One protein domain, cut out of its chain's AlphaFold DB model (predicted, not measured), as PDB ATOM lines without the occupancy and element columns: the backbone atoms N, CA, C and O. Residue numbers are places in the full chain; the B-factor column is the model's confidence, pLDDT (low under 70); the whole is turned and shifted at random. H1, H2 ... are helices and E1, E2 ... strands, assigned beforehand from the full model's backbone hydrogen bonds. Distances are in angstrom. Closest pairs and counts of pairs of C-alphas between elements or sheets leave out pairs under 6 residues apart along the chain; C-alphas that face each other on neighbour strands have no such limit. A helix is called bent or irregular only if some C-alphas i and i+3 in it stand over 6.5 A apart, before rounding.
ATOM      1  N   LYS A   2     -23.660  93.017  -5.909       63.34
ATOM      2  CA  LYS A   2     -23.226  91.850  -5.116       63.34
ATOM      3  C   LYS A   2     -22.694  90.695  -5.985       63.34
ATOM      4  O   LYS A   2     -21.570  90.271  -5.807       63.34
ATOM      5  N   THR A   3     -23.416  90.354  -7.053       80.75
ATOM      6  CA  THR A   3     -22.994  89.342  -8.036       80.75
ATOM      7  C   THR A   3     -21.678  89.634  -8.762       80.75
ATOM      8  O   THR A   3     -20.976  88.688  -9.073       80.75
ATOM      9  N   PHE A   4     -21.332  90.899  -9.031       86.12
ATOM     10  CA  PHE A   4     -20.076  91.232  -9.720       86.12
ATOM     11  C   PHE A   4     -18.887  91.116  -8.765       86.12
ATOM     12  O   PHE A   4     -17.868  90.537  -9.117       86.12
ATOM     13  N   ILE A   5     -19.015  91.663  -7.552       84.19
ATOM     14  CA  ILE A   5     -17.954  91.563  -6.542       84.19
ATOM     15  C   ILE A   5     -17.713  90.096  -6.183       84.19
ATOM     16  O   ILE A   5     -16.565  89.681  -6.115       84.19
ATOM     17  N   ASP A   6     -18.777  89.300  -6.045       86.94
ATOM     18  CA  ASP A   6     -18.660  87.863  -5.789       86.94
ATOM     19  C   ASP A   6     -17.977  87.123  -6.962       86.94
ATOM     20  O   ASP A   6     -17.160  86.234  -6.733       86.94
ATOM     21  N   GLU A   7     -18.272  87.499  -8.215       90.69
ATOM     22  CA  GLU A   7     -17.667  86.911  -9.425       90.69
ATOM     23  C   GLU A   7     -16.162  87.204  -9.535       90.69
ATOM     24  O   GLU A   7     -15.394  86.315  -9.902       90.69
ATOM     25  N   TYR A   8     -15.740  88.421  -9.182       92.25
ATOM     26  CA  TYR A   8     -14.354  88.881  -9.306       92.25
ATOM     27  C   TYR A   8     -13.598  88.939  -7.973       92.25
ATOM     28  O   TYR A   8     -12.540  89.560  -7.902       92.25
ATOM     29  N   ASN A   9     -14.110  88.325  -6.899       92.12
ATOM     30  CA  ASN A   9     -13.546  88.520  -5.558       92.12
ATOM     31  C   ASN A   9     -12.053  88.166  -5.494       92.12
ATOM     32  O   ASN A   9     -11.263  88.922  -4.941       92.12
ATOM     33  N   LYS A  10     -11.656  87.056  -6.125       93.62
ATOM     34  CA  LYS A  10     -10.252  86.639  -6.168       93.62
ATOM     35  C   LYS A  10      -9.376  87.653  -6.910       93.62
ATOM     36  O   LYS A  10      -8.284  87.969  -6.463       93.62
ATOM     37  N   GLN A  11      -9.860  88.179  -8.030       95.25
ATOM     38  CA  GLN A  11      -9.149  89.184  -8.813       95.25
ATOM     39  C   GLN A  11      -9.012  90.494  -8.038       95.25
ATOM     40  O   GLN A  11      -7.983  91.152  -8.125       95.25
ATOM     41  N   LEU A  12     -10.024  90.865  -7.251       94.12
ATOM     42  CA  LEU A  12      -9.947  92.028  -6.372       94.12
ATOM     43  C   LEU A  12      -8.905  91.820  -5.269       94.12
ATOM     44  O   LEU A  12      -8.087  92.708  -5.056       94.12
ATOM     45  N   GLU A  13      -8.870  90.647  -4.633       94.19
ATOM     46  CA  GLU A  13      -7.822  90.290  -3.666       94.19
ATOM     47  C   GLU A  13      -6.422  90.376  -4.300       94.19
ATOM     48  O   GLU A  13      -5.538  91.038  -3.754       94.19
ATOM     49  N   ASP A  14      -6.230  89.796  -5.489       94.62
ATOM     50  CA  ASP A  14      -4.966  89.873  -6.231       94.62
ATOM     51  C   ASP A  14      -4.575  91.336  -6.514       94.62
ATOM     52  O   ASP A  14      -3.432  91.743  -6.286       94.62
ATOM     53  N   VAL A  15      -5.533  92.169  -6.933       94.50
ATOM     54  CA  VAL A  15      -5.292  93.593  -7.191       94.50
ATOM     55  C   VAL A  15      -4.936  94.369  -5.921       94.50
ATOM     56  O   VAL A  15      -4.117  95.286  -5.997       94.50
ATOM     57  N   GLN A  16      -5.453  94.008  -4.742       94.56
ATOM     58  CA  GLN A  16      -5.008  94.637  -3.491       94.56
ATOM     59  C   GLN A  16      -3.506  94.435  -3.270       94.56
ATOM     60  O   GLN A  16      -2.804  95.398  -2.949       94.56
ATOM     61  N   TYR A  17      -2.996  93.221  -3.496       93.00
ATOM     62  CA  TYR A  17      -1.562  92.940  -3.395       93.00
ATOM     63  C   TYR A  17      -0.759  93.675  -4.467       93.00
ATOM     64  O   TYR A  17       0.290  94.244  -4.167       93.00
ATOM     65  N   ILE A  18      -1.273  93.734  -5.698       92.12
ATOM     66  CA  ILE A  18      -0.658  94.508  -6.783       92.12
ATOM     67  C   ILE A  18      -0.534  95.982  -6.392       92.12
ATOM     68  O   ILE A  18       0.530  96.571  -6.557       92.12
ATOM     69  N   LEU A  19      -1.580  96.589  -5.831       92.38
ATOM     70  CA  LEU A  19      -1.552  97.989  -5.405       92.38
ATOM     71  C   LEU A  19      -0.561  98.229  -4.265       92.38
ATOM     72  O   LEU A  19       0.169  99.220  -4.298       92.38
ATOM     73  N   GLN A  20      -0.502  97.330  -3.277       91.25
ATOM     74  CA  GLN A  20       0.516  97.385  -2.220       91.25
ATOM     75  C   GLN A  20       1.923  97.341  -2.815       91.25
ATOM     76  O   GLN A  20       2.793  98.122  -2.432       91.25
ATOM     77  N   TYR A  21       2.127  96.455  -3.787       88.62
ATOM     78  CA  TYR A  21       3.404  96.268  -4.446       88.62
ATOM     79  C   TYR A  21       3.809  97.481  -5.292       88.62
ATOM     80  O   TYR A  21       4.912  97.995  -5.125       88.62
ATOM     81  N   LEU A  22       2.909  98.021  -6.122       87.38
ATOM     82  CA  LEU A  22       3.152  99.214  -6.945       87.38
ATOM     83  C   LEU A  22       3.628 100.409  -6.110       87.38
ATOM     84  O   LEU A  22       4.507 101.154  -6.538       87.38
ATOM     85  N   LYS A  23       3.104 100.570  -4.889       86.56
ATOM     86  CA  LYS A  23       3.520 101.643  -3.972       86.56
ATOM     87  C   LYS A  23       4.975 101.546  -3.520       86.56
ATOM     88  O   LYS A  23       5.535 102.554  -3.095       86.56
ATOM     89  N   THR A  24       5.604 100.379  -3.644       88.50
ATOM     90  CA  THR A  24       7.039 100.212  -3.377       88.50
ATOM     91  C   THR A  24       7.930 100.719  -4.521       88.50
ATOM     92  O   THR A  24       9.127 100.897  -4.312       88.50
ATOM     93  N   TYR A  25       7.346 101.069  -5.680       85.69
ATOM     94  CA  TYR A  25       8.037 101.579  -6.874       85.69
ATOM     95  C   TYR A  25       7.602 103.007  -7.262       85.69
ATOM     96  O   TYR A  25       7.140 103.244  -8.383       85.69
ATOM     97  N   PRO A  26       7.760 104.012  -6.380       85.38
ATOM     98  CA  PRO A  26       7.272 105.370  -6.633       85.38
ATOM     99  C   PRO A  26       7.896 106.027  -7.876       85.38
ATOM    100  O   PRO A  26       7.225 106.797  -8.564       85.38
ATOM    101  N   THR A  27       9.152 105.707  -8.203       84.25
ATOM    102  CA  THR A  27       9.834 106.229  -9.399       84.25
ATOM    103  C   THR A  27       9.183 105.730 -10.685       84.25
ATOM    104  O   THR A  27       8.909 106.529 -11.575       84.25
ATOM    105  N   ILE A  28       8.863 104.435 -10.761       82.06
ATOM    106  CA  ILE A  28       8.203 103.840 -11.930       82.06
ATOM    107  C   ILE A  28       6.826 104.465 -12.140       82.06
ATOM    108  O   ILE A  28       6.467 104.833 -13.257       82.06
ATOM    109  N   LEU A  29       6.064 104.636 -11.060       85.50
ATOM    110  CA  LEU A  29       4.760 105.291 -11.121       85.50
ATOM    111  C   LEU A  29       4.875 106.734 -11.621       85.50
ATOM    112  O   LEU A  29       4.088 107.157 -12.467       85.50
ATOM    113  N   SER A  30       5.891 107.467 -11.156       86.31
ATOM    114  CA  SER A  30       6.181 108.823 -11.626       86.31
ATOM    115  C   SER A  30       6.542 108.855 -13.115       86.31
ATOM    116  O   SER A  30       5.994 109.672 -13.858       86.31
ATOM    117  N   ASP A  31       7.383 107.931 -13.584       84.81
ATOM    118  CA  ASP A  31       7.778 107.821 -14.993       84.81
ATOM    119  C   ASP A  31       6.593 107.482 -15.906       84.81
ATOM    120  O   ASP A  31       6.450 108.052 -16.993       84.81
ATOM    121  N   LEU A  32       5.693 106.615 -15.435       84.00
ATOM    122  CA  LEU A  32       4.439 106.286 -16.114       84.00
ATOM    123  C   LEU A  32       3.369 107.380 -15.967       84.00
ATOM    124  O   LEU A  32       2.344 107.316 -16.649       84.00
ATOM    125  N   ARG A  33       3.615 108.407 -15.141       87.19
ATOM    126  CA  ARG A  33       2.668 109.474 -14.767       87.19
ATOM    127  C   ARG A  33       1.371 108.940 -14.158       87.19
ATOM    128  O   ARG A  33       0.293 109.489 -14.401       87.19
ATOM    129  N   ILE A  34       1.477 107.853 -13.404       88.75
ATOM    130  CA  ILE A  34       0.384 107.298 -12.613       88.75
ATOM    131  C   ILE A  34       0.449 107.966 -11.243       88.75
ATOM    132  O   ILE A  34       1.287 107.647 -10.403       88.75
ATOM    133  N   GLU A  35      -0.434 108.936 -11.040       87.88
ATOM    134  CA  GLU A  35      -0.529 109.722  -9.811       87.88
ATOM    135  C   GLU A  35      -1.798 109.360  -9.033       87.88
ATOM    136  O   GLU A  35      -2.794 108.943  -9.629       87.88
ATOM    137  N   ASP A  36      -1.775 109.598  -7.717       89.00
ATOM    138  CA  ASP A  36      -2.934 109.457  -6.820       89.00
ATOM    139  C   ASP A  36      -3.542 108.043  -6.806       89.00
ATOM    140  O   ASP A  36      -4.761 107.864  -6.911       89.00
ATOM    141  N   ILE A  37      -2.674 107.029  -6.699       91.75
ATOM    142  CA  ILE A  37      -3.090 105.625  -6.626       91.75
ATOM    143  C   ILE A  37      -3.932 105.390  -5.374       91.75
ATOM    144  O   ILE A  37      -3.563 105.811  -4.274       91.75
ATOM    145  N   ILE A  38      -5.046 104.679  -5.538       93.50
ATOM    146  CA  ILE A  38      -5.937 104.322  -4.433       93.50
ATOM    147  C   ILE A  38      -5.214 103.528  -3.335       93.50
ATOM    148  O   ILE A  38      -4.235 102.812  -3.562       93.50
ATOM    149  N   GLU A  39      -5.700 103.642  -2.102       92.44
ATOM    150  CA  GLU A  39      -5.308 102.702  -1.050       92.44
ATOM    151  C   GLU A  39      -5.918 101.317  -1.318       92.44
ATOM    152  O   GLU A  39      -7.082 101.258  -1.718       92.44
ATOM    153  N   PRO A  40      -5.180 100.214  -1.079       92.69
ATOM    154  CA  PRO A  40      -5.700  98.852  -1.244       92.69
ATOM    155  C   PRO A  40      -7.018  98.607  -0.495       92.69
ATOM    156  O   PRO A  40      -7.912  97.936  -1.009       92.69
ATOM    157  N   ASP A  41      -7.179  99.214   0.684       91.94
ATOM    158  CA  ASP A  41      -8.396  99.103   1.500       91.94
ATOM    159  C   ASP A  41      -9.616  99.784   0.854       91.94
ATOM    160  O   ASP A  41     -10.757  99.419   1.128       91.94
ATOM    161  N   ASN A  42      -9.393 100.744  -0.049       92.56
ATOM    162  CA  ASN A  42     -10.453 101.452  -0.768       92.56
ATOM    163  C   ASN A  42     -10.846 100.764  -2.088       92.56
ATOM    164  O   ASN A  42     -11.758 101.237  -2.766       92.56
ATOM    165  N   LEU A  43     -10.189  99.657  -2.459       93.19
ATOM    166  CA  LEU A  43     -10.365  98.990  -3.750       93.19
ATOM    167  C   LEU A  43     -11.816  98.600  -4.039       93.19
ATOM    168  O   LEU A  43     -12.348  98.901  -5.106       93.19
ATOM    169  N   TYR A  44     -12.461  97.934  -3.083       92.56
ATOM    170  CA  TYR A  44     -13.826  97.441  -3.249       92.56
ATOM    171  C   TYR A  44     -14.814  98.591  -3.448       92.56
ATOM    172  O   TYR A  44     -15.654  98.537  -4.345       92.56
ATOM    173  N   GLN A  45     -14.670  99.662  -2.660       91.88
ATOM    174  CA  GLN A  45     -15.495 100.858  -2.804       91.88
ATOM    175  C   GLN A  45     -15.269 101.522  -4.170       91.88
ATOM    176  O   GLN A  45     -16.237 101.845  -4.858       91.88
ATOM    177  N   GLN A  46     -14.010 101.644  -4.604       92.06
ATOM    178  CA  GLN A  46     -13.667 102.193  -5.916       92.06
ATOM    179  C   GLN A  46     -14.293 101.377  -7.054       92.06
ATOM    180  O   GLN A  46     -14.845 101.948  -7.994       92.06
ATOM    181  N   GLN A  47     -14.253 100.045  -6.963       92.31
ATOM    182  CA  GLN A  47     -14.855  99.166  -7.962       92.31
ATOM    183  C   GLN A  47     -16.382  99.293  -7.986       92.31
ATOM    184  O   GLN A  47     -16.981  99.337  -9.062       92.31
ATOM    185  N   GLU A  48     -17.039  99.387  -6.828       92.38
ATOM    186  CA  GLU A  48     -18.483  99.629  -6.782       92.38
ATOM    187  C   GLU A  48     -18.866 100.958  -7.436       92.38
ATOM    188  O   GLU A  48     -19.815 101.012  -8.229       92.38
ATOM    189  N   ASP A  49     -18.135 102.026  -7.124       92.69
ATOM    190  CA  ASP A  49     -18.395 103.351  -7.676       92.69
ATOM    191  C   ASP A  49     -18.125 103.395  -9.180       92.69
ATOM    192  O   ASP A  49     -18.933 103.952  -9.934       92.69
ATOM    193  N   TRP A  50     -17.073 102.713  -9.639       94.19
ATOM    194  CA  TRP A  50     -16.799 102.528 -11.058       94.19
ATOM    195  C   TRP A  50     -17.940 101.818 -11.776       94.19
ATOM    196  O   TRP A  50     -18.438 102.322 -12.780       94.19
ATOM    197  N   ILE A  51     -18.414 100.685 -11.254       93.56
ATOM    198  CA  ILE A  51     -19.528  99.941 -11.849       93.56
ATOM    199  C   ILE A  51     -20.765 100.841 -11.957       93.56
ATOM    200  O   ILE A  51     -21.406 100.906 -13.009       93.56
ATOM    201  N   ARG A  52     -21.097 101.577 -10.887       93.50
ATOM    202  CA  ARG A  52     -22.239 102.510 -10.869       93.50
ATOM    203  C   ARG A  52     -22.093 103.627 -11.901       93.50
ATOM    204  O   ARG A  52     -23.101 104.030 -12.484       93.50
ATOM    205  N   LEU A  53     -20.883 104.145 -12.105       93.44
ATOM    206  CA  LEU A  53     -20.591 105.159 -13.117       93.44
ATOM    207  C   LEU A  53     -20.677 104.572 -14.530       93.44
ATOM    208  O   LEU A  53     -21.389 105.120 -15.372       93.44
ATOM    209  N   ASN A  54     -20.032 103.429 -14.763       94.56
ATOM    210  CA  ASN A  54     -19.983 102.743 -16.050       94.56
ATOM    211  C   ASN A  54     -21.392 102.423 -16.578       94.56
ATOM    212  O   ASN A  54     -21.697 102.690 -17.739       94.56
ATOM    213  N   PHE A  55     -22.310 101.981 -15.708       93.94
ATOM    214  CA  PHE A  55     -23.710 101.735 -16.079       93.94
ATOM    215  C   PHE A  55     -24.472 102.977 -16.567       93.94
ATOM    216  O   PHE A  55     -25.496 102.839 -17.241       93.94
ATOM    217  N   LYS A  56     -24.009 104.185 -16.229       96.06
ATOM    218  CA  LYS A  56     -24.630 105.446 -16.658       96.06
ATOM    219  C   LYS A  56     -24.098 105.942 -18.001       96.06
ATOM    220  O   LYS A  56     -24.723 106.830 -18.584       96.06
ATOM    221  N   PHE A  57     -22.982 105.396 -18.490       95.56
ATOM    222  CA  PHE A  57     -22.413 105.795 -19.771       95.56
ATOM    223  C   PHE A  57     -23.359 105.497 -20.940       95.56
ATOM    224  O   PHE A  57     -24.184 104.578 -20.918       95.56
ATOM    225  N   LYS A  58     -23.238 106.318 -21.984       96.00
ATOM    226  CA  LYS A  58     -23.988 106.242 -23.244       96.00
ATOM    227  C   LYS A  58     -23.020 106.519 -24.395       96.00
ATOM    228  O   LYS A  58     -21.945 107.043 -24.149       96.00
ATOM    229  N   GLY A  59     -23.406 106.194 -25.627       95.56
ATOM    230  CA  GLY A  59     -22.577 106.473 -26.805       95.56
ATOM    231  C   GLY A  59     -21.196 105.814 -26.732       95.56
ATOM    232  O   GLY A  59     -21.074 104.685 -26.255       95.56
ATOM    233  N   ILE A  60     -20.174 106.542 -27.183       94.50
ATOM    234  CA  ILE A  60     -18.799 106.049 -27.325       94.50
ATOM    235  C   ILE A  60     -18.182 105.600 -25.993       94.50
ATOM    236  O   ILE A  60     -17.445 104.618 -25.963       94.50
ATOM    237  N   GLU A  61     -18.531 106.238 -24.872       94.81
ATOM    238  CA  GLU A  61     -18.058 105.840 -23.543       94.81
ATOM    239  C   GLU A  61     -18.564 104.446 -23.164       94.81
ATOM    240  O   GLU A  61     -17.817 103.644 -22.607       94.81
ATOM    241  N   LYS A  62     -19.831 104.143 -23.481       95.56
ATOM    242  CA  LYS A  62     -20.445 102.843 -23.177       95.56
ATOM    243  C   LYS A  62     -19.834 101.717 -24.009       95.56
ATOM    244  O   LYS A  62     -19.744 100.583 -23.547       95.56
ATOM    245  N   GLU A  63     -19.456 102.017 -25.245       95.06
ATOM    246  CA  GLU A  63     -18.815 101.055 -26.141       95.06
ATOM    247  C   GLU A  63     -17.369 100.783 -25.719       95.06
ATOM    248  O   GLU A  63     -16.912  99.636 -25.770       95.06
ATOM    249  N   PHE A  64     -16.674 101.814 -25.241       96.50
ATOM    250  CA  PHE A  64     -15.268 101.748 -24.875       96.50
ATOM    251  C   PHE A  64     -15.028 101.179 -23.469       96.50
ATOM    252  O   PHE A  64     -14.399 100.126 -23.337       96.50
ATOM    253  N   PHE A  65     -15.540 101.835 -22.421       96.81
ATOM    254  CA  PHE A  65     -15.202 101.509 -21.034       96.81
ATOM    255  C   PHE A  65     -15.857 100.216 -20.566       96.81
ATOM    256  O   PHE A  65     -17.064 100.013 -20.720       96.81
ATOM    257  N   LYS A  66     -15.071  99.355 -19.915       96.06
ATOM    258  CA  LYS A  66     -15.532  98.049 -19.440       96.06
ATOM    259  C   LYS A  66     -15.752  98.039 -17.925       96.06
ATOM    260  O   LYS A  66     -14.969  98.641 -17.191       96.06
ATOM    261  N   PRO A  67     -16.780  97.328 -17.424       95.12
ATOM    262  CA  PRO A  67     -17.023  97.226 -15.984       95.12
ATOM    263  C   PRO A  67     -15.898  96.481 -15.244       95.12
ATOM    264  O   PRO A  67     -15.673  96.735 -14.067       95.12
ATOM    265  N   TYR A  68     -15.170  95.605 -15.940       95.44
ATOM    266  CA  TYR A  68     -14.001  94.873 -15.438       95.44
ATOM    267  C   TYR A  68     -12.673  95.631 -15.612       95.44
ATOM    268  O   TYR A  68     -11.606  95.054 -15.447       95.44
ATOM    269  N   TRP A  69     -12.707  96.918 -15.961       96.06
ATOM    270  CA  TRP A  69     -11.530  97.780 -15.871       96.06
ATOM    271  C   TRP A  69     -11.576  98.520 -14.552       96.06
ATOM    272  O   TRP A  69     -12.331  99.475 -14.408       96.06
ATOM    273  N   LEU A  70     -10.798  98.057 -13.585       95.12
ATOM    274  CA  LEU A  70     -10.773  98.627 -12.252       95.12
ATOM    275  C   LEU A  70      -9.934  99.909 -12.253       95.12
ATOM    276  O   LEU A  70      -8.742  99.830 -12.559       95.12
ATOM    277  N   PRO A  71     -10.484 101.081 -11.895       95.19
ATOM    278  CA  PRO A  71      -9.694 102.302 -11.815       95.19
ATOM    279  C   PRO A  71      -8.723 102.258 -10.643       95.19
ATOM    280  O   PRO A  71      -9.128 102.022  -9.504       95.19
ATOM    281  N   ILE A  72      -7.452 102.556 -10.904       93.38
ATOM    282  CA  ILE A  72      -6.412 102.545  -9.863       93.38
ATOM    283  C   ILE A  72      -6.099 103.930  -9.305       93.38
ATOM    284  O   ILE A  72      -5.305 104.048  -8.378       93.38
ATOM    285  N   GLN A  73      -6.722 104.976  -9.840       91.62
ATOM    286  CA  GLN A  73      -6.602 106.342  -9.343       91.62
ATOM    287  C   GLN A  73      -7.834 106.730  -8.534       91.62
ATOM    288  O   GLN A  73      -8.953 106.329  -8.852       91.62
ATOM    289  N   ARG A  74      -7.634 107.541  -7.497       86.00
ATOM    290  CA  ARG A  74      -8.717 107.959  -6.600       86.00
ATOM    291  C   ARG A  74      -9.681 108.951  -7.250       86.00
ATOM    292  O   ARG A  74     -10.883 108.859  -7.025       86.00
ATOM    293  N   VAL A  75      -9.164 109.914  -8.016       82.50
ATOM    294  CA  VAL A  75      -9.971 111.019  -8.577       82.50
ATOM    295  C   VAL A  75     -10.131 110.928 -10.093       82.50
ATOM    296  O   VAL A  75     -11.194 111.247 -10.622       82.50
ATOM    297  N   LYS A  76      -9.068 110.536 -10.798       84.06
ATOM    298  CA  LYS A  76      -9.064 110.426 -12.260       84.06
ATOM    299  C   LYS A  76      -9.439 109.008 -12.689       84.06
ATOM    300  O   LYS A  76      -9.339 108.073 -11.905       84.06
ATOM    301  N   PHE A  77      -9.860 108.861 -13.939       84.88
ATOM    302  CA  PHE A  77     -10.186 107.570 -14.549       84.88
ATOM    303  C   PHE A  77      -9.345 107.378 -15.814       84.88
ATOM    304  O   PHE A  77      -9.869 107.018 -16.864       84.88
ATOM    305  N   ASP A  78      -8.048 107.682 -15.709       92.25
ATOM    306  CA  ASP A  78      -7.116 107.586 -16.833       92.25
ATOM    307  C   ASP A  78      -6.393 106.233 -16.821       92.25
ATOM    308  O   ASP A  78      -6.061 105.713 -17.881       92.25
ATOM    309  N   TYR A  79      -6.182 105.627 -15.643       94.62
ATOM    310  CA  TYR A  79      -5.509 104.331 -15.516       94.62
ATOM    311  C   TYR A  79      -6.366 103.258 -14.852       94.62
ATOM    312  O   TYR A  79      -7.031 103.497 -13.837       94.62
ATOM    313  N   PHE A  80      -6.273 102.049 -15.399       95.62
ATOM    314  CA  PHE A  80      -7.053 100.894 -14.982       95.62
ATOM    315  C   PHE A  80      -6.197  99.633 -14.905       95.62
ATOM    316  O   PHE A  80      -5.218  99.502 -15.637       95.62
ATOM    317  N   ILE A  81      -6.615  98.683 -14.073       95.56
ATOM    318  CA  ILE A  81      -6.208  97.280 -14.173       95.56
ATOM    319  C   ILE A  81      -7.356  96.494 -14.807       95.56
ATOM    320  O   ILE A  81      -8.500  96.597 -14.359       95.56
ATOM    321  N   ASP A  82      -7.066  95.716 -15.847       96.00
ATOM    322  CA  ASP A  82      -8.035  94.771 -16.410       96.00
ATOM    323  C   ASP A  82      -8.121  93.527 -15.516       96.00
ATOM    324  O   ASP A  82      -7.146  92.794 -15.377       96.00
ATOM    325  N   ILE A  83      -9.277  93.307 -14.887       95.75
ATOM    326  CA  ILE A  83      -9.517  92.143 -14.019       95.75
ATOM    327  C   ILE A  83     -10.253  91.008 -14.742       95.75
ATOM    328  O   ILE A  83     -10.615  90.013 -14.114       95.75
ATOM    329  N   SER A  84     -10.504  91.139 -16.050       94.38
ATOM    330  CA  SER A  84     -11.107  90.064 -16.850       94.38
ATOM    331  C   SER A  84     -10.126  88.948 -17.204       94.38
ATOM    332  O   SER A  84     -10.557  87.836 -17.517       94.38
ATOM    333  N   ASP A  85      -8.822  89.216 -17.113       89.12
ATOM    334  CA  ASP A  85      -7.759  88.248 -17.350       89.12
ATOM    335  C   ASP A  85      -6.778  88.177 -16.170       89.12
ATOM    336  O   ASP A  85      -6.668  89.093 -15.360       89.12
ATOM    337  N   SER A  86      -6.066  87.054 -16.054       89.06
ATOM    338  CA  SER A  86      -5.185  86.770 -14.915       89.06
ATOM    339  C   SER A  86      -3.826  87.474 -14.962       89.06
ATOM    340  O   SER A  86      -3.039  87.312 -14.034       89.06
ATOM    341  N   ASN A  87      -3.497  88.183 -16.045       92.25
ATOM    342  CA  ASN A  87      -2.243  88.927 -16.157       92.25
ATOM    343  C   ASN A  87      -2.342  90.322 -15.540       92.25
ATOM    344  O   ASN A  87      -1.301  90.911 -15.251       92.25
ATOM    345  N   TYR A  88      -3.555  90.836 -15.311       94.56
ATOM    346  CA  TYR A  88      -3.786  92.132 -14.673       94.56
ATOM    347  C   TYR A  88      -3.060  93.280 -15.387       94.56
ATOM    348  O   TYR A  88      -2.312  94.049 -14.779       94.56
ATOM    349  N   SER A  89      -3.260  93.385 -16.704       94.50
ATOM    350  CA  SER A  89      -2.650  94.448 -17.507       94.50
ATOM    351  C   SER A  89      -3.015  95.840 -16.981       94.50
ATOM    352  O   SER A  89      -4.178  96.109 -16.670       94.50
ATOM    353  N   ILE A  90      -2.034  96.747 -16.954       93.19
ATOM    354  CA  ILE A  90      -2.249  98.162 -16.627       93.19
ATOM    355  C   ILE A  90      -2.512  98.924 -17.922       93.19
ATOM    356  O   ILE A  90      -1.685  98.950 -18.839       93.19
ATOM    357  N   ILE A  91      -3.678  99.556 -17.985       94.62
ATOM    358  CA  ILE A  91      -4.209 100.245 -19.154       94.62
ATOM    359  C   ILE A  91      -4.260 101.743 -18.875       94.62
ATOM    360  O   ILE A  91      -4.730 102.166 -17.824       94.62
ATOM    361  N   GLU A  92      -3.825 102.542 -19.842       94.38
ATOM    362  CA  GLU A  92      -4.115 103.971 -19.939       94.38
ATOM    363  C   GLU A  92      -5.269 104.176 -20.928       94.38
ATOM    364  O   GLU A  92      -5.193 103.728 -22.073       94.38
ATOM    365  N   ALA A  93      -6.336 104.837 -20.495       94.69
ATOM    366  CA  ALA A  93      -7.411 105.311 -21.351       94.69
ATOM    367  C   ALA A  93      -7.238 106.807 -21.608       94.69
ATOM    368  O   ALA A  93      -7.016 107.587 -20.685       94.69
ATOM    369  N   PHE A  94      -7.388 107.225 -22.859       92.12
ATOM    370  CA  PHE A  94      -7.346 108.638 -23.222       92.12
ATOM    371  C   PHE A  94      -8.279 108.925 -24.394       92.12
ATOM    372  O   PHE A  94      -8.595 108.053 -25.205       92.12
ATOM    373  N   PHE A  95      -8.735 110.171 -24.473       91.88
ATOM    374  CA  PHE A  95      -9.628 110.617 -25.530       91.88
ATOM    375  C   PHE A  95      -8.821 111.220 -26.681       91.88
ATOM    376  O   PHE A  95      -8.131 112.226 -26.499       91.88
ATOM    377  N   ASN A  96      -8.908 110.621 -27.868       89.94
ATOM    378  CA  ASN A  96      -8.273 111.142 -29.068       89.94
ATOM    379  C   ASN A  96      -9.179 112.187 -29.735       89.94
ATOM    380  O   ASN A  96     -10.229 111.870 -30.298       89.94
ATOM    381  N   TYR A  97      -8.739 113.444 -29.677       89.81
ATOM    382  CA  TYR A  97      -9.394 114.591 -30.306       89.81
ATOM    383  C   TYR A  97      -8.625 115.146 -31.522       89.81
ATOM    384  O   TYR A  97      -9.044 116.154 -32.093       89.81
ATOM    385  N   PHE A  98      -7.511 114.518 -31.918       85.94
ATOM    386  CA  PHE A  98      -6.703 114.934 -33.074       85.94
ATOM    387  C   PHE A  98      -7.300 114.453 -34.407       85.94
ATOM    388  O   PHE A  98      -7.129 115.104 -35.435       85.94
ATOM    389  N   GLU A  99      -8.063 113.358 -34.381       85.81
ATOM    390  CA  GLU A  99      -8.660 112.711 -35.554       85.81
ATOM    391  C   GLU A  99     -10.186 112.669 -35.452       85.81
ATOM    392  O   GLU A  99     -10.732 112.361 -34.395       85.81
ATOM    393  N   LYS A 100     -10.898 112.957 -36.553       88.00
ATOM    394  CA  LYS A 100     -12.362 112.807 -36.621       88.00
ATOM    395  C   LYS A 100     -12.755 111.485 -37.303       88.00
ATOM    396  O   LYS A 100     -12.194 111.188 -38.356       88.00
ATOM    397  N   PRO A 101     -13.781 110.766 -36.802       90.12
ATOM    398  CA  PRO A 101     -14.566 111.089 -35.605       90.12
ATOM    399  C   PRO A 101     -13.736 110.908 -34.330       90.12
ATOM    400  O   PRO A 101     -12.901 110.021 -34.298       90.12
ATOM    401  N   TYR A 102     -13.961 111.732 -33.302       92.75
ATOM    402  CA  TYR A 102     -13.245 111.597 -32.028       92.75
ATOM    403  C   TYR A 102     -13.591 110.270 -31.352       92.75
ATOM    404  O   TYR A 102     -14.738 109.818 -31.426       92.75
ATOM    405  N   TYR A 103     -12.621 109.670 -30.671       93.44
ATOM    406  CA  TYR A 103     -12.784 108.354 -30.064       93.44
ATOM    407  C   TYR A 103     -11.981 108.206 -28.778       93.44
ATOM    408  O   TYR A 103     -10.977 108.877 -28.553       93.44
ATOM    409  N   TRP A 104     -12.435 107.288 -27.931       94.62
ATOM    410  CA  TRP A 104     -11.637 106.792 -26.821       94.62
ATOM    411  C   TRP A 104     -10.658 105.736 -27.304       94.62
ATOM    412  O   TRP A 104     -11.002 104.877 -28.116       94.62
ATOM    413  N   GLU A 105      -9.458 105.766 -26.749       92.69
ATOM    414  CA  GLU A 105      -8.425 104.795 -27.040       92.69
ATOM    415  C   GLU A 105      -7.810 104.257 -25.758       92.69
ATOM    416  O   GLU A 105      -7.719 104.952 -24.743       92.69
ATOM    417  N   LYS A 106      -7.406 102.986 -25.814       93.69
ATOM    418  CA  LYS A 106      -6.688 102.322 -24.736       93.69
ATOM    419  C   LYS A 106      -5.264 102.027 -25.174       93.69
ATOM    420  O   LYS A 106      -5.040 101.549 -26.285       93.69
ATOM    421  N   LYS A 107      -4.321 102.208 -24.262       91.25
ATOM    422  CA  LYS A 107      -2.938 101.776 -24.405       91.25
ATOM    423  C   LYS A 107      -2.585 100.853 -23.251       91.25
ATOM    424  O   LYS A 107      -2.818 101.186 -22.095       91.25
ATOM    425  N   ILE A 108      -2.004  99.701 -23.562       91.19
ATOM    426  CA  ILE A 108      -1.459  98.808 -22.541       91.19
ATOM    427  C   ILE A 108      -0.089  99.361 -22.147       91.19
ATOM    428  O   ILE A 108       0.810  99.451 -22.983       91.19
ATOM    429  N   LEU A 109       0.045  99.798 -20.897       87.38
ATOM    430  CA  LEU A 109       1.318 100.265 -20.350       87.38
ATOM    431  C   LEU A 109       2.188  99.089 -19.919       87.38
ATOM    432  O   LEU A 109       3.393  99.114 -20.145       87.38
ATOM    433  N   LEU A 110       1.560  98.078 -19.316       87.25
ATOM    434  CA  LEU A 110       2.186  96.853 -18.833       87.25
ATOM    435  C   LEU A 110       1.223  95.697 -19.109       87.25
ATOM    436  O   LEU A 110       0.041  95.804 -18.776       87.25
ATOM    437  N   HIS A 111       1.702  94.613 -19.719       89.50
ATOM    438  CA  HIS A 111       0.879  93.425 -19.961       89.50
ATOM    439  C   HIS A 111       0.676  92.621 -18.680       89.50
ATOM    440  O   HIS A 111      -0.345  91.952 -18.530       89.50
ATOM    441  N   SER A 112       1.622  92.719 -17.747       88.94
ATOM    442  CA  SER A 112       1.502  92.165 -16.406       88.94
ATOM    443  C   SER A 112       2.325  92.941 -15.383       88.94
ATOM    444  O   SER A 112       3.207  93.725 -15.730       88.94
ATOM    445  N   ILE A 113       2.103  92.664 -14.100       81.56
ATOM    446  CA  ILE A 113       2.951  93.195 -13.021       81.56
ATOM    447  C   ILE A 113       4.387  92.659 -13.109       81.56
ATOM    448  O   ILE A 113       5.323  93.347 -12.706       81.56
ATOM    449  N   ASN A 114       4.593  91.484 -13.710       83.38
ATOM    450  CA  ASN A 114       5.940  90.969 -13.953       83.38
ATOM    451  C   ASN A 114       6.724  91.850 -14.935       83.38
ATOM    452  O   ASN A 114       7.945  91.933 -14.834       83.38
ATOM    453  N   ASP A 115       6.051  92.556 -15.845       80.69
ATOM    454  CA  ASP A 115       6.731  93.490 -16.745       80.69
ATOM    455  C   ASP A 115       7.300  94.683 -15.971       80.69
ATOM    456  O   ASP A 115       8.355  95.199 -16.328       80.69
ATOM    457  N   LEU A 116       6.639  95.095 -14.882       76.81
ATOM    458  CA  LEU A 116       7.120  96.164 -14.006       76.81
ATOM    459  C   LEU A 116       8.377  95.736 -13.241       76.81
ATOM    460  O   LEU A 116       9.342  96.493 -13.186       76.81
ATOM    461  N   LEU A 117       8.378  94.506 -12.724       74.44
ATOM    462  CA  LEU A 117       9.550  93.863 -12.123       74.44
ATOM    463  C   LEU A 117      10.741  93.851 -13.089       74.44
ATOM    464  O   LEU A 117      11.829  94.320 -12.767       74.44
ATOM    465  N   LEU A 118      10.508  93.365 -14.309       79.06
ATOM    466  CA  LEU A 118      11.540  93.285 -15.337       79.06
ATOM    467  C   LEU A 118      12.018  94.668 -15.790       79.06
ATOM    468  O   LEU A 118      13.190  94.822 -16.135       79.06
ATOM    469  N   ALA A 119      11.142  95.672 -15.826       75.44
ATOM    470  CA  ALA A 119      11.520  97.036 -16.176       75.44
ATOM    471  C   ALA A 119      12.446  97.659 -15.122       75.44
ATOM    472  O   ALA A 119      13.424  98.308 -15.504       75.44
ATOM    473  N   ASP A 120      12.178  97.429 -13.832       74.19
ATOM    474  CA  ASP A 120      13.035  97.896 -12.737       74.19
ATOM    475  C   ASP A 120      14.414  97.223 -12.778       74.19
ATOM    476  O   ASP A 120      15.441  97.907 -12.833       74.19
ATOM    477  N   ASP A 121      14.440  95.889 -12.882       75.06
ATOM    478  CA  ASP A 121      15.676  95.096 -12.942       75.06
ATOM    479  C   ASP A 121      16.568  95.511 -14.121       75.06
ATOM    480  O   ASP A 121      17.790  95.643 -13.996       75.06
ATOM    481  N   ASN A 122      15.953  95.771 -15.279       77.81
ATOM    482  CA  ASN A 122      16.659  96.191 -16.487       77.81
ATOM    483  C   ASN A 122      16.936  97.702 -16.543       77.81
ATOM    484  O   ASN A 122      17.513  98.169 -17.528       77.81
ATOM    485  N   LYS A 123      16.529  98.475 -15.524       76.31
ATOM    486  CA  LYS A 123      16.618  99.946 -15.491       76.31
ATOM    487  C   LYS A 123      16.045 100.592 -16.756       76.31
ATOM    488  O   LYS A 123      16.631 101.527 -17.312       76.31
ATOM    489  N   GLN A 124      14.929 100.062 -17.252       75.75
ATOM    490  CA  GLN A 124      14.281 100.606 -18.438       75.75
ATOM    491  C   GLN A 124      13.814 102.037 -18.178       75.75
ATOM    492  O   GLN A 124      13.212 102.345 -17.151       75.75
ATOM    493  N   ASN A 125      14.054 102.926 -19.142       76.06
ATOM    494  CA  ASN A 125      13.564 104.296 -19.073       76.06
ATOM    495  C   ASN A 125      12.093 104.339 -19.515       76.06
ATOM    496  O   ASN A 125      11.777 104.611 -20.675       76.06
ATOM    497  N   LEU A 126      11.187 104.047 -18.580       78.25
ATOM    498  CA  LEU A 126       9.744 103.988 -18.833       78.25
ATOM    499  C   LEU A 126       9.162 105.342 -19.258       78.25
ATOM    500  O   LEU A 126       8.211 105.397 -20.042       78.25
ATOM    501  N   LYS A 127       9.781 106.444 -18.822       75.56
ATOM    502  CA  LYS A 127       9.444 107.793 -19.281       75.56
ATOM    503  C   LYS A 127       9.714 107.957 -20.777       75.56
ATOM    504  O   LYS A 127       8.862 108.489 -21.488       75.56
ATOM    505  N   GLN A 128      10.867 107.484 -21.256       73.25
ATOM    506  CA  GLN A 128      11.203 107.501 -22.680       73.25
ATOM    507  C   GLN A 128      10.279 106.575 -23.474       73.25
ATOM    508  O   GLN A 128       9.716 107.013 -24.468       73.25
ATOM    509  N   TYR A 129      10.019 105.359 -22.987       74.62
ATOM    510  CA  TYR A 129       9.069 104.432 -23.617       74.62
ATOM    511  C   TYR A 129       7.678 105.062 -23.808       74.62
ATOM    512  O   TYR A 129       7.067 104.970 -24.878       74.62
ATOM    513  N   LYS A 130       7.175 105.766 -22.784       72.81
ATOM    514  CA  LYS A 130       5.904 106.489 -22.884       72.81
ATOM    515  C   LYS A 130       5.987 107.644 -23.891       72.81
ATOM    516  O   LYS A 130       5.068 107.791 -24.693       72.81
ATOM    517  N   LEU A 131       7.069 108.424 -23.891       73.06
ATOM    518  CA  LEU A 131       7.273 109.522 -24.844       73.06
ATOM    519  C   LEU A 131       7.359 109.037 -26.297       73.06
ATOM    520  O   LEU A 131       6.648 109.577 -27.140       73.06
ATOM    521  N   ASP A 132       8.149 108.001 -26.574       75.81
ATOM    522  CA  ASP A 132       8.340 107.447 -27.918       75.81
ATOM    523  C   ASP A 132       7.012 106.994 -28.517       75.81
ATOM    524  O   ASP A 132       6.702 107.311 -29.659       75.81
ATOM    525  N   SER A 133       6.168 106.337 -27.719       72.00
ATOM    526  CA  SER A 133       4.846 105.911 -28.184       72.00
ATOM    527  C   SER A 133       3.907 107.074 -28.530       72.00
ATOM    528  O   SER A 133       3.067 106.932 -29.413       72.00
ATOM    529  N   ILE A 134       4.029 108.220 -27.846       73.25
ATOM    530  CA  ILE A 134       3.223 109.415 -28.133       73.25
ATOM    531  C   ILE A 134       3.755 110.084 -29.399       73.25
ATOM    532  O   ILE A 134       2.970 110.420 -30.283       73.25
ATOM    533  N   ILE A 135       5.079 110.254 -29.494       74.31
ATOM    534  CA  ILE A 135       5.734 110.869 -30.651       74.31
ATOM    535  C   ILE A 135       5.448 110.050 -31.903       74.31
ATOM    536  O   ILE A 135       4.950 110.609 -32.869       74.31
ATOM    537  N   GLU A 136       5.696 108.741 -31.885       77.94
ATOM    538  CA  GLU A 136       5.499 107.879 -33.053       77.94
ATOM    539  C   GLU A 136       4.061 107.940 -33.567       77.94
ATOM    540  O   GLU A 136       3.823 107.967 -34.774       77.94
ATOM    541  N   LYS A 137       3.102 108.014 -32.643       76.75
ATOM    542  CA  LYS A 137       1.685 108.039 -32.970       76.75
ATOM    543  C   LYS A 137       1.207 109.386 -33.509       76.75
ATOM    544  O   LYS A 137       0.403 109.411 -34.431       76.75
ATOM    545  N   TYR A 138       1.677 110.495 -32.943       77.69
ATOM    546  CA  TYR A 138       1.223 111.838 -33.321       77.69
ATOM    547  C   TYR A 138       2.236 112.610 -34.172       77.69
ATOM    548  O   TYR A 138       2.052 113.803 -34.394       77.69
ATOM    549  N   LYS A 139       3.278 111.947 -34.688       80.50
ATOM    550  CA  LYS A 139       4.325 112.566 -35.520       80.50
ATOM    551  C   LYS A 139       3.783 113.297 -36.744       80.50
ATOM    552  O   LYS A 139       4.400 114.250 -37.188       80.50
TER     553      LYS A 139
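This is residues 2 to 139 of the 142 residues of an uncharacterized protein of Dysgonomonas mossii DSM 22836 (UniProt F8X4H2). What shape is this? An arch of helices goes round a twisted meander of four strands, E1 to E4, each the antiparallel neighbour of the one before. H2 and H6 run across one end of the sheet, H4 on the E1 side makes one leg of the arch, and H7, which touches H3, makes the other. What is it made of? There are 138 residues printed, with seven named helices and four named strands in the order H1 H2 H3 H4 H5 E1 E2 E3 E4 H6 H7; the class is mixed, and the antiparallel sheet has the order E1, E2, E3, E4. The whole is compact, with a radius of gyration of the C-alphas of 15.3 A and spans of 43 by 40 by 24 A.

What do the first helices meet? H2, residues 9 to 22, touches residues 40 to 44 alone of H4, residues 40 to 54, at a steep tilt of 60 degrees, opposite ways; the closest C-alphas, of Gln 16 and Pro 40, are 4.8 A apart. H1, residues 2 to 7, is close to H4 but not clearly touching, its closest C-alphas being those of Ile 5 and Tyr 44, 7.9 A apart. H3, residues 26 to 32, touches residues 126 to 130 alone of H7, residues 126 to 139, the closest C-alphas being those of Asp 31 and Lys 127, 4.6 A apart. How do the strands pair? E1, residues 69 to 71, and E2, residues 79 to 82, form a hairpin, with N 70 and O 81 at 2.8 A. E2 forms a hairpin with E3, residues 90 to 96, with N 80 and O 91 at 2.9 A, and E3 one with E4, residues 103 to 110, with N 92 and O 107 at 2.8 A. Which helices are on the sheet? H5, residues 59 to 64, is over E4 at a height over the sheet of 8.9 A, on a local plane fitted to 6 C-alphas; the closest C-alphas, of Phe 64 and Trp 104, are 6.5 A apart. H2, H4 and H6, residues 113 to 121, only graze the sheet, and H7 is only just not on it, with 4 pairs of C-alphas within 10 A. Are the helix backbones complete? Every O i to N i+4 pair is within hydrogen-bond range in H1, H2, H3, H5, H6 and H7, and 9 of 11 are in H4, which is irregular, with C-alphas 41 and 44 at 7.4 A.

Where do the ends lie? C-alpha 2, where H1 begins, is at (-23.226, 91.850, -5.116), and C-alpha 139, where H7 ends, is at (4.325, 112.566, -35.520). How long are the elements? From first to last C-alpha, H1 measures 8.6 A, H2 19.9 A, H3 9.9 A, H4 20.9 A, H5 8.9 A, H6 12.9 A and H7 19.5 A. E1 measures 6.3 A, E2 9.9 A, E3 19.0 A and E4 22.0 A.

How large is it? The two C-alphas farthest apart, of Lys 2 and Lys 139, are 46.0 A apart. Is it unbroken and confident? The printed part has no cut and no long link; its mean pLDDT is 88.3, and residue 2 is under 70.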